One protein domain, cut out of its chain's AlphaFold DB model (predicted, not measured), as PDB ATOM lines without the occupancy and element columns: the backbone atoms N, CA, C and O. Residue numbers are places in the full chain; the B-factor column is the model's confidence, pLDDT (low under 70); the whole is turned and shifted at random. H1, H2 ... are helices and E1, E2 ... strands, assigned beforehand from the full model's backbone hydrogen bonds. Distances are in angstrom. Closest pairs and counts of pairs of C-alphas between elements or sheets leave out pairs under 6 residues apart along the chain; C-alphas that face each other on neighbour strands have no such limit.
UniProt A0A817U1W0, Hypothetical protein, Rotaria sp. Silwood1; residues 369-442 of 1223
ATOM      1  N   THR A 369      38.353   1.871  46.402       84.38
ATOM      2  CA  THR A 369      37.352   2.839  45.925       84.38
ATOM      3  C   THR A 369      35.925   2.284  46.038       84.38
ATOM      4  O   THR A 369      35.710   1.073  45.994       84.38
ATOM      5  N   GLU A 370      34.933   3.172  46.169       87.31
ATOM      6  CA  GLU A 370      33.508   2.875  45.954       87.31
ATOM      7  C   GLU A 370      33.099   3.424  44.564       87.31
ATOM      8  O   GLU A 370      33.133   4.645  44.372       87.31
ATOM      9  N   PRO A 371      32.733   2.590  43.566       90.62
ATOM     10  CA  PRO A 371      32.230   3.081  42.281       90.62
ATOM     11  C   PRO A 371      30.867   3.761  42.475       90.62
ATOM     12  O   PRO A 371      30.018   3.260  43.213       90.62
ATOM     13  N   SER A 372      30.657   4.911  41.826       94.44
ATOM     14  CA  SER A 372      29.473   5.756  42.044       94.44
ATOM     15  C   SER A 372      28.593   5.900  40.797       94.44
ATOM     16  O   SER A 372      27.624   5.164  40.638       94.44
ATOM     17  N   ILE A 373      28.924   6.832  39.904       96.69
ATOM     18  CA  ILE A 373      28.195   7.128  38.664       96.69
ATOM     19  C   ILE A 373      29.152   7.151  37.474       96.69
ATOM     20  O   ILE A 373      30.357   7.314  37.651       96.69
ATOM     21  N   ARG A 374      28.619   7.022  36.260       97.38
ATOM     22  CA  ARG A 374      29.378   7.279  35.033       97.38
ATOM     23  C   ARG A 374      29.249   8.744  34.628       97.38
ATOM     24  O   ARG A 374      28.172   9.329  34.743       97.38
ATOM     25  N   ILE A 375      30.350   9.324  34.172       97.00
ATOM     26  CA  ILE A 375      30.447  10.691  33.665       97.00
ATOM     27  C   ILE A 375      31.113  10.598  32.285       97.00
ATOM     28  O   ILE A 375      32.331  10.440  32.213       97.00
ATOM     29  N   PRO A 376      30.331  10.645  31.194       95.62
ATOM     30  CA  PRO A 376      30.866  10.671  29.835       95.62
ATOM     31  C   PRO A 376      31.798  11.867  29.594       95.62
ATOM     32  O   PRO A 376      31.651  12.913  30.235       95.62
ATOM     33  N   ALA A 377      32.755  11.718  28.676       94.00
ATOM     34  CA  ALA A 377      33.826  12.691  28.455       94.00
ATOM     35  C   ALA A 377      33.311  14.075  28.008       94.00
ATOM     36  O   ALA A 377      33.895  15.093  28.366       94.00
ATOM     37  N   GLU A 378      32.185  14.134  27.296       96.00
ATOM     38  CA  GLU A 378      31.505  15.369  26.885       96.00
ATOM     39  C   GLU A 378      31.007  16.227  28.065       96.00
ATOM     40  O   GLU A 378      30.859  17.446  27.934       96.00
ATOM     41  N   HIS A 379      30.807  15.613  29.237       97.25
ATOM     42  CA  HIS A 379      30.460  16.290  30.487       97.25
ATOM     43  C   HIS A 379      31.689  16.644  31.345       97.25
ATOM     44  O   HIS A 379      31.521  17.130  32.467       97.25
ATOM     45  N   VAL A 380      32.913  16.431  30.850       97.44
ATOM     46  CA  VAL A 380      34.160  16.740  31.561       97.44
ATOM     47  C   VAL A 380      34.878  17.920  30.912       97.44
ATOM     48  O   VAL A 380      35.039  17.982  29.696       97.44
ATOM     49  N   LYS A 381      35.350  18.858  31.736       97.12
ATOM     50  CA  LYS A 381      36.209  19.966  31.312       97.12
ATOM     51  C   LYS A 381      37.603  19.801  31.902       97.12
ATOM     52  O   LYS A 381      37.746  19.793  33.122       97.12
ATOM     53  N   TYR A 382      38.622  19.746  31.054       96.62
ATOM     54  CA  TYR A 382      40.005  19.924  31.490       96.62
ATOM     55  C   TYR A 382      40.359  21.415  31.458       96.62
ATOM     56  O   TYR A 382      39.992  22.117  30.514       96.62
ATOM     57  N   ILE A 383      41.033  21.899  32.499       96.69
ATOM     58  CA  ILE A 383      41.522  23.278  32.619       96.69
ATOM     59  C   ILE A 383      42.931  23.300  33.216       96.69
ATOM     60  O   ILE A 383      43.300  22.411  33.983       96.69
ATOM     61  N   SER A 384      43.703  24.334  32.902       95.69
ATOM     62  CA  SER A 384      45.040  24.522  33.464       95.69
ATOM     63  C   SER A 384      45.007  24.838  34.961       95.69
ATOM     64  O   SER A 384      44.003  25.306  35.516       95.69
ATOM     65  N   ASP A 385      46.128  24.577  35.621       94.88
ATOM     66  CA  ASP A 385      46.356  24.956  37.009       94.88
ATOM     67  C   ASP A 385      46.607  26.460  37.177       94.88
ATOM     68  O   ASP A 385      47.013  27.155  36.244       94.88
ATOM     69  N   VAL A 386      46.346  26.967  38.384       92.62
ATOM     70  CA  VAL A 386      46.751  28.319  38.786       92.62
ATOM     71  C   VAL A 386      48.163  28.219  39.352       92.62
ATOM     72  O   VAL A 386      48.378  27.616  40.404       92.62
ATOM     73  N   GLU A 387      49.125  28.799  38.643       92.31
ATOM     74  CA  GLU A 387      50.556  28.739  38.954       92.31
ATOM     75  C   GLU A 387      51.150  30.150  39.083       92.31
ATOM     76  O   GLU A 387      50.593  31.123  38.567       92.31
ATOM     77  N   THR A 388      52.303  30.271  39.742       88.00
ATOM     78  CA  THR A 388      53.133  31.483  39.662       88.00
ATOM     79  C   THR A 388      53.675  31.692  38.243       88.00
ATOM     80  O   THR A 388      53.782  30.758  37.447       88.00
ATOM     81  N   THR A 389      54.035  32.931  37.893       88.38
ATOM     82  CA  THR A 389      54.491  33.299  36.533       88.38
ATOM     83  C   THR A 389      55.803  32.629  36.108       88.38
ATOM     84  O   THR A 389      56.058  32.483  34.914       88.38
ATOM     85  N   ASP A 390      56.613  32.196  37.073       86.88
ATOM     86  CA  ASP A 390      57.832  31.393  36.910       86.88
ATOM     87  C   ASP A 390      57.579  29.870  36.909       86.88
ATOM     88  O   ASP A 390      58.499  29.097  36.637       86.88
ATOM     89  N   LYS A 391      56.339  29.438  37.183       83.50
ATOM     90  CA  LYS A 391      55.916  28.045  37.397       83.50
ATOM     91  C   LYS A 391      56.632  27.327  38.555       83.50
ATOM     92  O   LYS A 391      56.699  26.098  38.553       83.50
ATOM     93  N   GLN A 392      57.147  28.056  39.551       80.88
ATOM     94  CA  GLN A 392      57.707  27.442  40.760       80.88
ATOM     95  C   GLN A 392      56.614  26.827  41.651       80.88
ATOM     96  O   GLN A 392      56.788  25.717  42.152       80.88
ATOM     97  N   TYR A 393      55.473  27.505  41.822       83.50
ATOM     98  CA  TYR A 393      54.403  27.059  42.717       83.50
ATOM     99  C   TYR A 393      53.063  26.908  41.991       83.50
ATOM    100  O   TYR A 393      52.665  27.759  41.198       83.50
ATOM    101  N   CYS A 394      52.347  25.829  42.313       88.81
ATOM    102  CA  CYS A 394      50.998  25.534  41.834       88.81
ATOM    103  C   CYS A 394      50.013  25.581  43.011       88.81
ATOM    104  O   CYS A 394      50.183  24.874  44.005       88.81
ATOM    105  N   PHE A 395      48.977  26.411  42.892       88.56
ATOM    106  CA  PHE A 395      47.974  26.646  43.935       88.56
ATOM    107  C   PHE A 395      46.773  25.688  43.847       88.56
ATOM    108  O   PHE A 395      45.977  25.619  44.782       88.56
ATOM    109  N   THR A 396      46.642  24.935  42.748       92.38
ATOM    110  CA  THR A 396      45.486  24.066  42.451       92.38
ATOM    111  C   THR A 396      45.808  22.566  42.377       92.38
ATOM    112  O   THR A 396      44.909  21.798  42.029       92.38
ATOM    113  N   ASP A 397      47.036  22.123  42.709       89.56
ATOM    114  CA  ASP A 397      47.472  20.722  42.522       89.56
ATOM    115  C   ASP A 397      46.475  19.717  43.111       89.56
ATOM    116  O   ASP A 397      46.315  19.579  44.327       89.56
ATOM    117  N   GLY A 398      45.820  18.981  42.215       91.62
ATOM    118  CA  GLY A 398      44.905  17.913  42.580       91.62
ATOM    119  C   GLY A 398      43.486  18.350  42.954       91.62
ATOM    120  O   GLY A 398      42.760  17.493  43.453       91.62
ATOM    121  N   VAL A 399      43.061  19.600  42.731       94.50
ATOM    122  CA  VAL A 399      41.721  20.090  43.126       94.50
ATOM    123  C   VAL A 399      40.886  20.551  41.926       94.50
ATOM    124  O   VAL A 399      41.258  21.491  41.232       94.50
ATOM    125  N   GLY A 400      39.726  19.927  41.715       96.38
ATOM    126  CA  GLY A 400      38.734  20.321  40.703       96.38
ATOM    127  C   GLY A 400      37.351  20.621  41.295       96.38
ATOM    128  O   GLY A 400      37.204  20.799  42.507       96.38
ATOM    129  N   THR A 401      36.310  20.616  40.456       97.19
ATOM    130  CA  THR A 401      34.916  20.859  40.881       97.19
ATOM    131  C   THR A 401      33.919  19.890  40.233       97.19
ATOM    132  O   THR A 401      34.165  19.340  39.160       97.19
ATOM    133  N   LEU A 402      32.788  19.643  40.898       97.81
ATOM    134  CA  LEU A 402      31.695  18.776  40.437       97.81
ATOM    135  C   LEU A 402      30.346  19.476  40.644       97.81
ATOM    136  O   LEU A 402      30.124  20.091  41.688       97.81
ATOM    137  N   SER A 403      29.418  19.341  39.697       97.69
ATOM    138  CA  SER A 403      28.080  19.926  39.811       97.69
ATOM    139  C   SER A 403      27.296  19.361  41.002       97.69
ATOM    140  O   SER A 403      27.443  18.197  41.403       97.69
ATOM    141  N   GLN A 404      26.413  20.174  41.580       96.81
ATOM    142  CA  GLN A 404      25.536  19.748  42.667       96.81
ATOM    143  C   GLN A 404      24.548  18.668  42.187       96.81
ATOM    144  O   GLN A 404      24.237  17.733  42.930       96.81
ATOM    145  N   LYS A 405      24.095  18.744  40.933       95.75
ATOM    146  CA  LYS A 405      23.282  17.745  40.224       95.75
ATOM    147  C   LYS A 405      23.970  16.383  40.129       95.75
ATOM    148  O   LYS A 405      23.311  15.361  40.330       95.75
ATOM    149  N   TYR A 406      25.278  16.338  39.868       96.62
ATOM    150  CA  TYR A 406      26.039  15.085  39.855       96.62
ATOM    151  C   TYR A 406      26.378  14.620  41.277       96.62
ATOM    152  O   TYR A 406      26.227  13.435  41.576       96.62
ATOM    153  N   CYS A 407      26.695  15.530  42.202       96.75
ATOM    154  CA  CYS A 407      26.898  15.182  43.612       96.75
ATOM    155  C   CYS A 407      25.650  14.536  44.254       96.75
ATOM    156  O   CYS A 407      25.769  13.529  44.953       96.75
ATOM    157  N   LYS A 408      24.436  15.018  43.947       95.88
ATOM    158  CA  LYS A 408      23.160  14.390  44.364       95.88
ATOM    159  C   LYS A 408      23.022  12.945  43.848       95.88
ATOM    160  O   LYS A 408      22.486  12.087  44.552       95.88
ATOM    161  N   GLN A 409      23.529  12.644  42.649       95.94
ATOM    162  CA  GLN A 409      23.536  11.280  42.103       95.94
ATOM    163  C   GLN A 409      24.592  10.396  42.786       95.94
ATOM    164  O   GLN A 409      24.268   9.274  43.173       95.94
ATOM    165  N   VAL A 410      25.804  10.913  43.030       95.75
ATOM    166  CA  VAL A 410      26.842  10.232  43.832       95.75
ATOM    167  C   VAL A 410      26.323   9.916  45.238       95.75
ATOM    168  O   VAL A 410      26.445   8.783  45.696       95.75
ATOM    169  N   GLN A 411      25.671  10.873  45.908       93.75
ATOM    170  CA  GLN A 411      25.056  10.674  47.224       93.75
ATOM    171  C   GLN A 411      24.078   9.487  47.215       93.75
ATOM    172  O   GLN A 411      24.129   8.643  48.115       93.75
ATOM    173  N   LYS A 412      23.207   9.415  46.198       92.44
ATOM    174  CA  LYS A 412      22.227   8.333  46.030       92.44
ATOM    175  C   LYS A 412      22.901   6.985  45.754       92.44
ATOM    176  O   LYS A 412      22.510   5.997  46.368       92.44
ATOM    177  N   ALA A 413      23.913   6.947  44.883       90.81
ATOM    178  CA  ALA A 413      24.671   5.733  44.566       90.81
ATOM    179  C   ALA A 413      25.401   5.166  45.800       90.81
ATOM    180  O   ALA A 413      25.340   3.968  46.059       90.81
ATOM    181  N   LEU A 414      26.007   6.038  46.613       85.25
ATOM    182  CA  LEU A 414      26.691   5.674  47.858       85.25
ATOM    183  C   LEU A 414      25.746   5.482  49.068       85.25
ATOM    184  O   LEU A 414      26.220   5.309  50.192       85.25
ATOM    185  N   GLY A 415      24.423   5.592  48.888       82.81
ATOM    186  CA  GLY A 415      23.429   5.449  49.962       82.81
ATOM    187  C   GLY A 415      23.573   6.440  51.130       82.81
ATOM    188  O   GLY A 415      23.145   6.143  52.247       82.81
ATOM    189  N   ARG A 416      24.208   7.605  50.927       79.00
ATOM    190  CA  ARG A 416      24.559   8.531  52.021       79.00
ATOM    191  C   ARG A 416      23.365   9.423  52.399       79.00
ATOM    192  O   ARG A 416      22.708  10.008  51.542       79.00
ATOM    193  N   ARG A 417      23.109   9.588  53.706       76.12
ATOM    194  CA  ARG A 417      21.993  10.412  54.230       76.12
ATOM    195  C   ARG A 417      22.122  11.907  53.904       76.12
ATOM    196  O   ARG A 417      21.108  12.577  53.744       76.12
ATOM    197  N   PHE A 418      23.347  12.419  53.823       80.94
ATOM    198  CA  PHE A 418      23.643  13.835  53.609       80.94
ATOM    199  C   PHE A 418      24.463  14.019  52.329       80.94
ATOM    200  O   PHE A 418      25.325  13.190  52.029       80.94
ATOM    201  N   MET A 419      24.208  15.107  51.601       86.75
ATOM    202  CA  MET A 419      25.004  15.508  50.438       86.75
ATOM    203  C   MET A 419      26.390  15.989  50.913       86.75
ATOM    204  O   MET A 419      26.444  16.843  51.800       86.75
ATOM    205  N   PRO A 420      27.505  15.456  50.383       90.75
ATOM    206  CA  PRO A 420      28.841  15.937  50.722       90.75
ATOM    207  C   PRO A 420      29.180  17.243  49.985       90.75
ATOM    208  O   PRO A 420      28.700  17.477  48.879       90.75
ATOM    209  N   SER A 421      30.048  18.063  50.580       92.12
ATOM    210  CA  SER A 421      30.582  19.303  49.988       92.12
ATOM    211  C   SER A 421      31.881  19.076  49.205       92.12
ATOM    212  O   SER A 421      32.228  19.881  48.347       92.12
ATOM    213  N   VAL A 422      32.611  17.996  49.519       94.25
ATOM    214  CA  VAL A 422      33.884  17.616  48.880       94.25
ATOM    215  C   VAL A 422      33.949  16.096  48.718       94.25
ATOM    216  O   VAL A 422      33.542  15.347  49.615       94.25
ATOM    217  N   LEU A 423      34.492  15.638  47.592       94.38
ATOM    218  CA  LEU A 423      34.761  14.235  47.268       94.38
ATOM    219  C   LEU A 423      36.253  14.059  46.949       94.38
ATOM    220  O   LEU A 423      36.836  14.893  46.270       94.38
ATOM    221  N   GLN A 424      36.870  12.963  47.385       94.50
ATOM    222  CA  GLN A 424      38.188  12.520  46.914       94.50
ATOM    223  C   GLN A 424      37.976  11.385  45.909       94.50
ATOM    224  O   GLN A 424      37.298  10.410  46.245       94.50
ATOM    225  N   ILE A 425      38.525  11.504  44.698       95.12
ATOM    226  CA  ILE A 425      38.043  10.748  43.529       95.12
ATOM    227  C   ILE A 425      39.133  10.004  42.742       95.12
ATOM    228  O   ILE A 425      40.331  10.311  42.827       95.12
ATOM    229  N   ARG A 426      38.688   9.041  41.932       94.44
ATOM    230  CA  ARG A 426      39.364   8.522  40.732       94.44
ATOM    231  C   ARG A 426      38.389   8.583  39.557       94.44
ATOM    232  O   ARG A 426      37.193   8.379  39.744       94.44
ATOM    233  N   TYR A 427      38.903   8.903  38.378       95.94
ATOM    234  CA  TYR A 427      38.134   9.007  37.134       95.94
ATOM    235  C   TYR A 427      39.113   9.029  35.955       95.94
ATOM    236  O   TYR A 427      40.021   9.853  35.995       95.94
ATOM    237  N   GLY A 428      38.985   8.166  34.941       91.56
ATOM    238  CA  GLY A 428      39.773   8.252  33.693       91.56
ATOM    239  C   GLY A 428      41.292   8.466  33.847       91.56
ATOM    240  O   GLY A 428      41.875   9.267  33.125       91.56
ATOM    241  N   GLY A 429      41.942   7.833  34.836       92.75
ATOM    242  CA  GLY A 429      43.373   8.036  35.137       92.75
ATOM    243  C   GLY A 429      43.738   9.355  35.845       92.75
ATOM    244  O   GLY A 429      44.915   9.636  36.100       92.75
ATOM    245  N   CYS A 430      42.742  10.151  36.230       95.25
ATOM    246  CA  CYS A 430      42.859  11.324  37.089       95.25
ATOM    247  C   CYS A 430      42.761  10.959  38.581       95.25
ATOM    248  O   CYS A 430      42.026  10.055  38.992       95.25
ATOM    249  N   LYS A 431      43.476  11.719  39.416       93.44
ATOM    250  CA  LYS A 431      43.437  11.653  40.882       93.44
ATOM    251  C   LYS A 431      43.394  13.065  41.465       93.44
ATOM    252  O   LYS A 431      44.280  13.867  41.173       93.44
ATOM    253  N   GLY A 432      42.463  13.294  42.389       93.19
ATOM    254  CA  GLY A 432      42.388  14.526  43.171       93.19
ATOM    255  C   GLY A 432      41.198  14.567  44.133       93.19
ATOM    256  O   GLY A 432      40.553  13.542  44.382       93.19
ATOM    257  N   THR A 433      40.895  15.758  44.638       95.31
ATOM    258  CA  THR A 433      39.615  16.116  45.259       95.31
ATOM    259  C   THR A 433      38.775  16.958  44.298       95.31
ATOM    260  O   THR A 433      39.297  17.590  43.382       95.31
ATOM    261  N   VAL A 434      37.458  16.962  44.496       96.50
ATOM    262  CA  VAL A 434      36.535  17.904  43.855       96.50
ATOM    263  C   VAL A 434      35.596  18.508  44.891       96.50
ATOM    264  O   VAL A 434      35.015  17.780  45.705       96.50
ATOM    265  N   SER A 435      35.453  19.832  44.884       95.75
ATOM    266  CA  SER A 435      34.412  20.537  45.640       95.75
ATOM    267  C   SER A 435      33.098  20.560  44.852       95.75
ATOM    268  O   SER A 435      33.084  20.393  43.632       95.75
ATOM    269  N   VAL A 436      31.971  20.731  45.544       95.94
ATOM    270  CA  VAL A 436      30.673  20.909  44.880       95.94
ATOM    271  C   VAL A 436      30.511  22.357  44.438       95.94
ATOM    272  O   VAL A 436      30.478  23.254  45.277       95.94
ATOM    273  N   ASP A 437      30.344  22.570  43.134       95.56
ATOM    274  CA  ASP A 437      30.121  23.882  42.530       95.56
ATOM    275  C   ASP A 437      28.741  23.941  41.844       95.56
ATOM    276  O   ASP A 437      28.567  23.395  40.748       95.56
ATOM    277  N   PRO A 438      27.739  24.603  42.456       94.38
ATOM    278  CA  PRO A 438      26.416  24.773  41.857       94.38
ATOM    279  C   PRO A 438      26.425  25.543  40.530       94.38
ATOM    280  O   PRO A 438      25.502  25.367  39.741       94.38
ATOM    281  N   ARG A 439      27.464  26.344  40.236       94.12
ATOM    282  CA  ARG A 439      27.587  27.099  38.971       94.12
ATOM    283  C   ARG A 439      27.700  26.180  37.746       94.12
ATOM    284  O   ARG A 439      27.528  26.641  36.621       94.12
ATOM    285  N   LEU A 440      27.978  24.889  37.960       96.25
ATOM    286  CA  LEU A 440      28.016  23.857  36.926       96.25
ATOM    287  C   LEU A 440      26.660  23.185  36.651       96.25
ATOM    288  O   LEU A 440      26.554  22.489  35.647       96.25
ATOM    289  N   ASP A 441      25.622  23.339  37.489       95.38
ATOM    290  CA  ASP A 441      24.347  22.611  37.292       95.38
ATOM    291  C   ASP A 441      23.680  22.962  35.942       95.38
ATOM    292  O   ASP A 441      23.107  22.072  35.303       95.38
ATOM    293  N   ASP A 442      23.852  24.210  35.484       93.50
ATOM    294  CA  ASP A 442      23.347  24.757  34.213       93.50
ATOM    295  C   ASP A 442      24.346  24.656  33.034       93.50
ATOM    296  O   ASP A 442      24.043  25.085  31.921       93.50
TER     297      ASP A 442
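This is residues 369 to 442 of the 1223 residues of the protein "Hypothetical protein" of Rotaria sp. Silwood1 (UniProt A0A817U1W0). A small, strongly twisted sheet of three strands, E3, E5 and E4, forms the middle of an elongated domain, with the one helix, H1, and strand E1 beside it at one end and a long loop reaching away at the other, where residues 388 to 393 stick out. E4 and E5 make a hairpin, and E2 runs near E3 without joining the sheet. The printed part has 74 residues, with one named helix and five named strands in the order E1, E2, E3, H1, E4, E5; the sheet's order is E3, E5, E4, and it is mixed. The class is mixed, helices and strands, though under half of the residues are in named elements. The whole is only just loose, close to compact, with a radius of gyration of the C-alphas of 13.7 A, and it spans 45 by 28 by 24 A.

Start in the sheet with E5, residues 430 to 436, the longest strand at 17.4 A; find its C-alpha 430 at (42.859, 11.324, 37.089). E4 is residues 422 to 427, 15.2 A long, and E3 is residues 399 to 402, 10.5 A long. H1 runs 14.2 A over residues 404 to 413, from C-alpha 404 at (25.536, 19.748, 42.667) to C-alpha 413 at (24.671, 5.733, 44.566). Look for E1 at residues 370 to 374, 12.5 A long, and for E2 at residues 380 to 383, 9.9 A long.

Begin at E5, the inner strand. E4, an edge strand, is its antiparallel neighbour at 148 degrees; look at N 423 and O 434, 2.9 A apart and within hydrogen-bond range, and at N 430 and O 427, 2.7 A. E3, the other edge strand, is parallel to E5 at 56 degrees, with N 400 and O 433 at 2.9 A. H1 is on the sheet but only grazes it, with its residues 404 to 410; its closest C-alphas to E5 are those of Gln 404 and Val 436, 5.7 A apart. In H1, 5 of 6 O i to N i+4 pairs are within hydrogen-bond range. The closest C-alphas of E1 and H1 are those of Ser 372 and Ala 413, 5.4 A apart. E1 and E4 are near each other, with 6 pairs of C-alphas within 10 A, and so are E2 and E3, with 5 pairs. E1 and E2 pair with no named strand, and E2 is apart from H1, E4 and E5.

The two C-alphas farthest apart, those of Asp 390 and Gly 415, are 45.0 A from each other. The printed part has no cut. The link from E2 to E3, residues 384 to 398, is long, and its residues 388 to 393 stand free. The link from H1 to E4 is short, and the other links are tight. The mean pLDDT of the printed part is 92.6, and no printed residue is under 70.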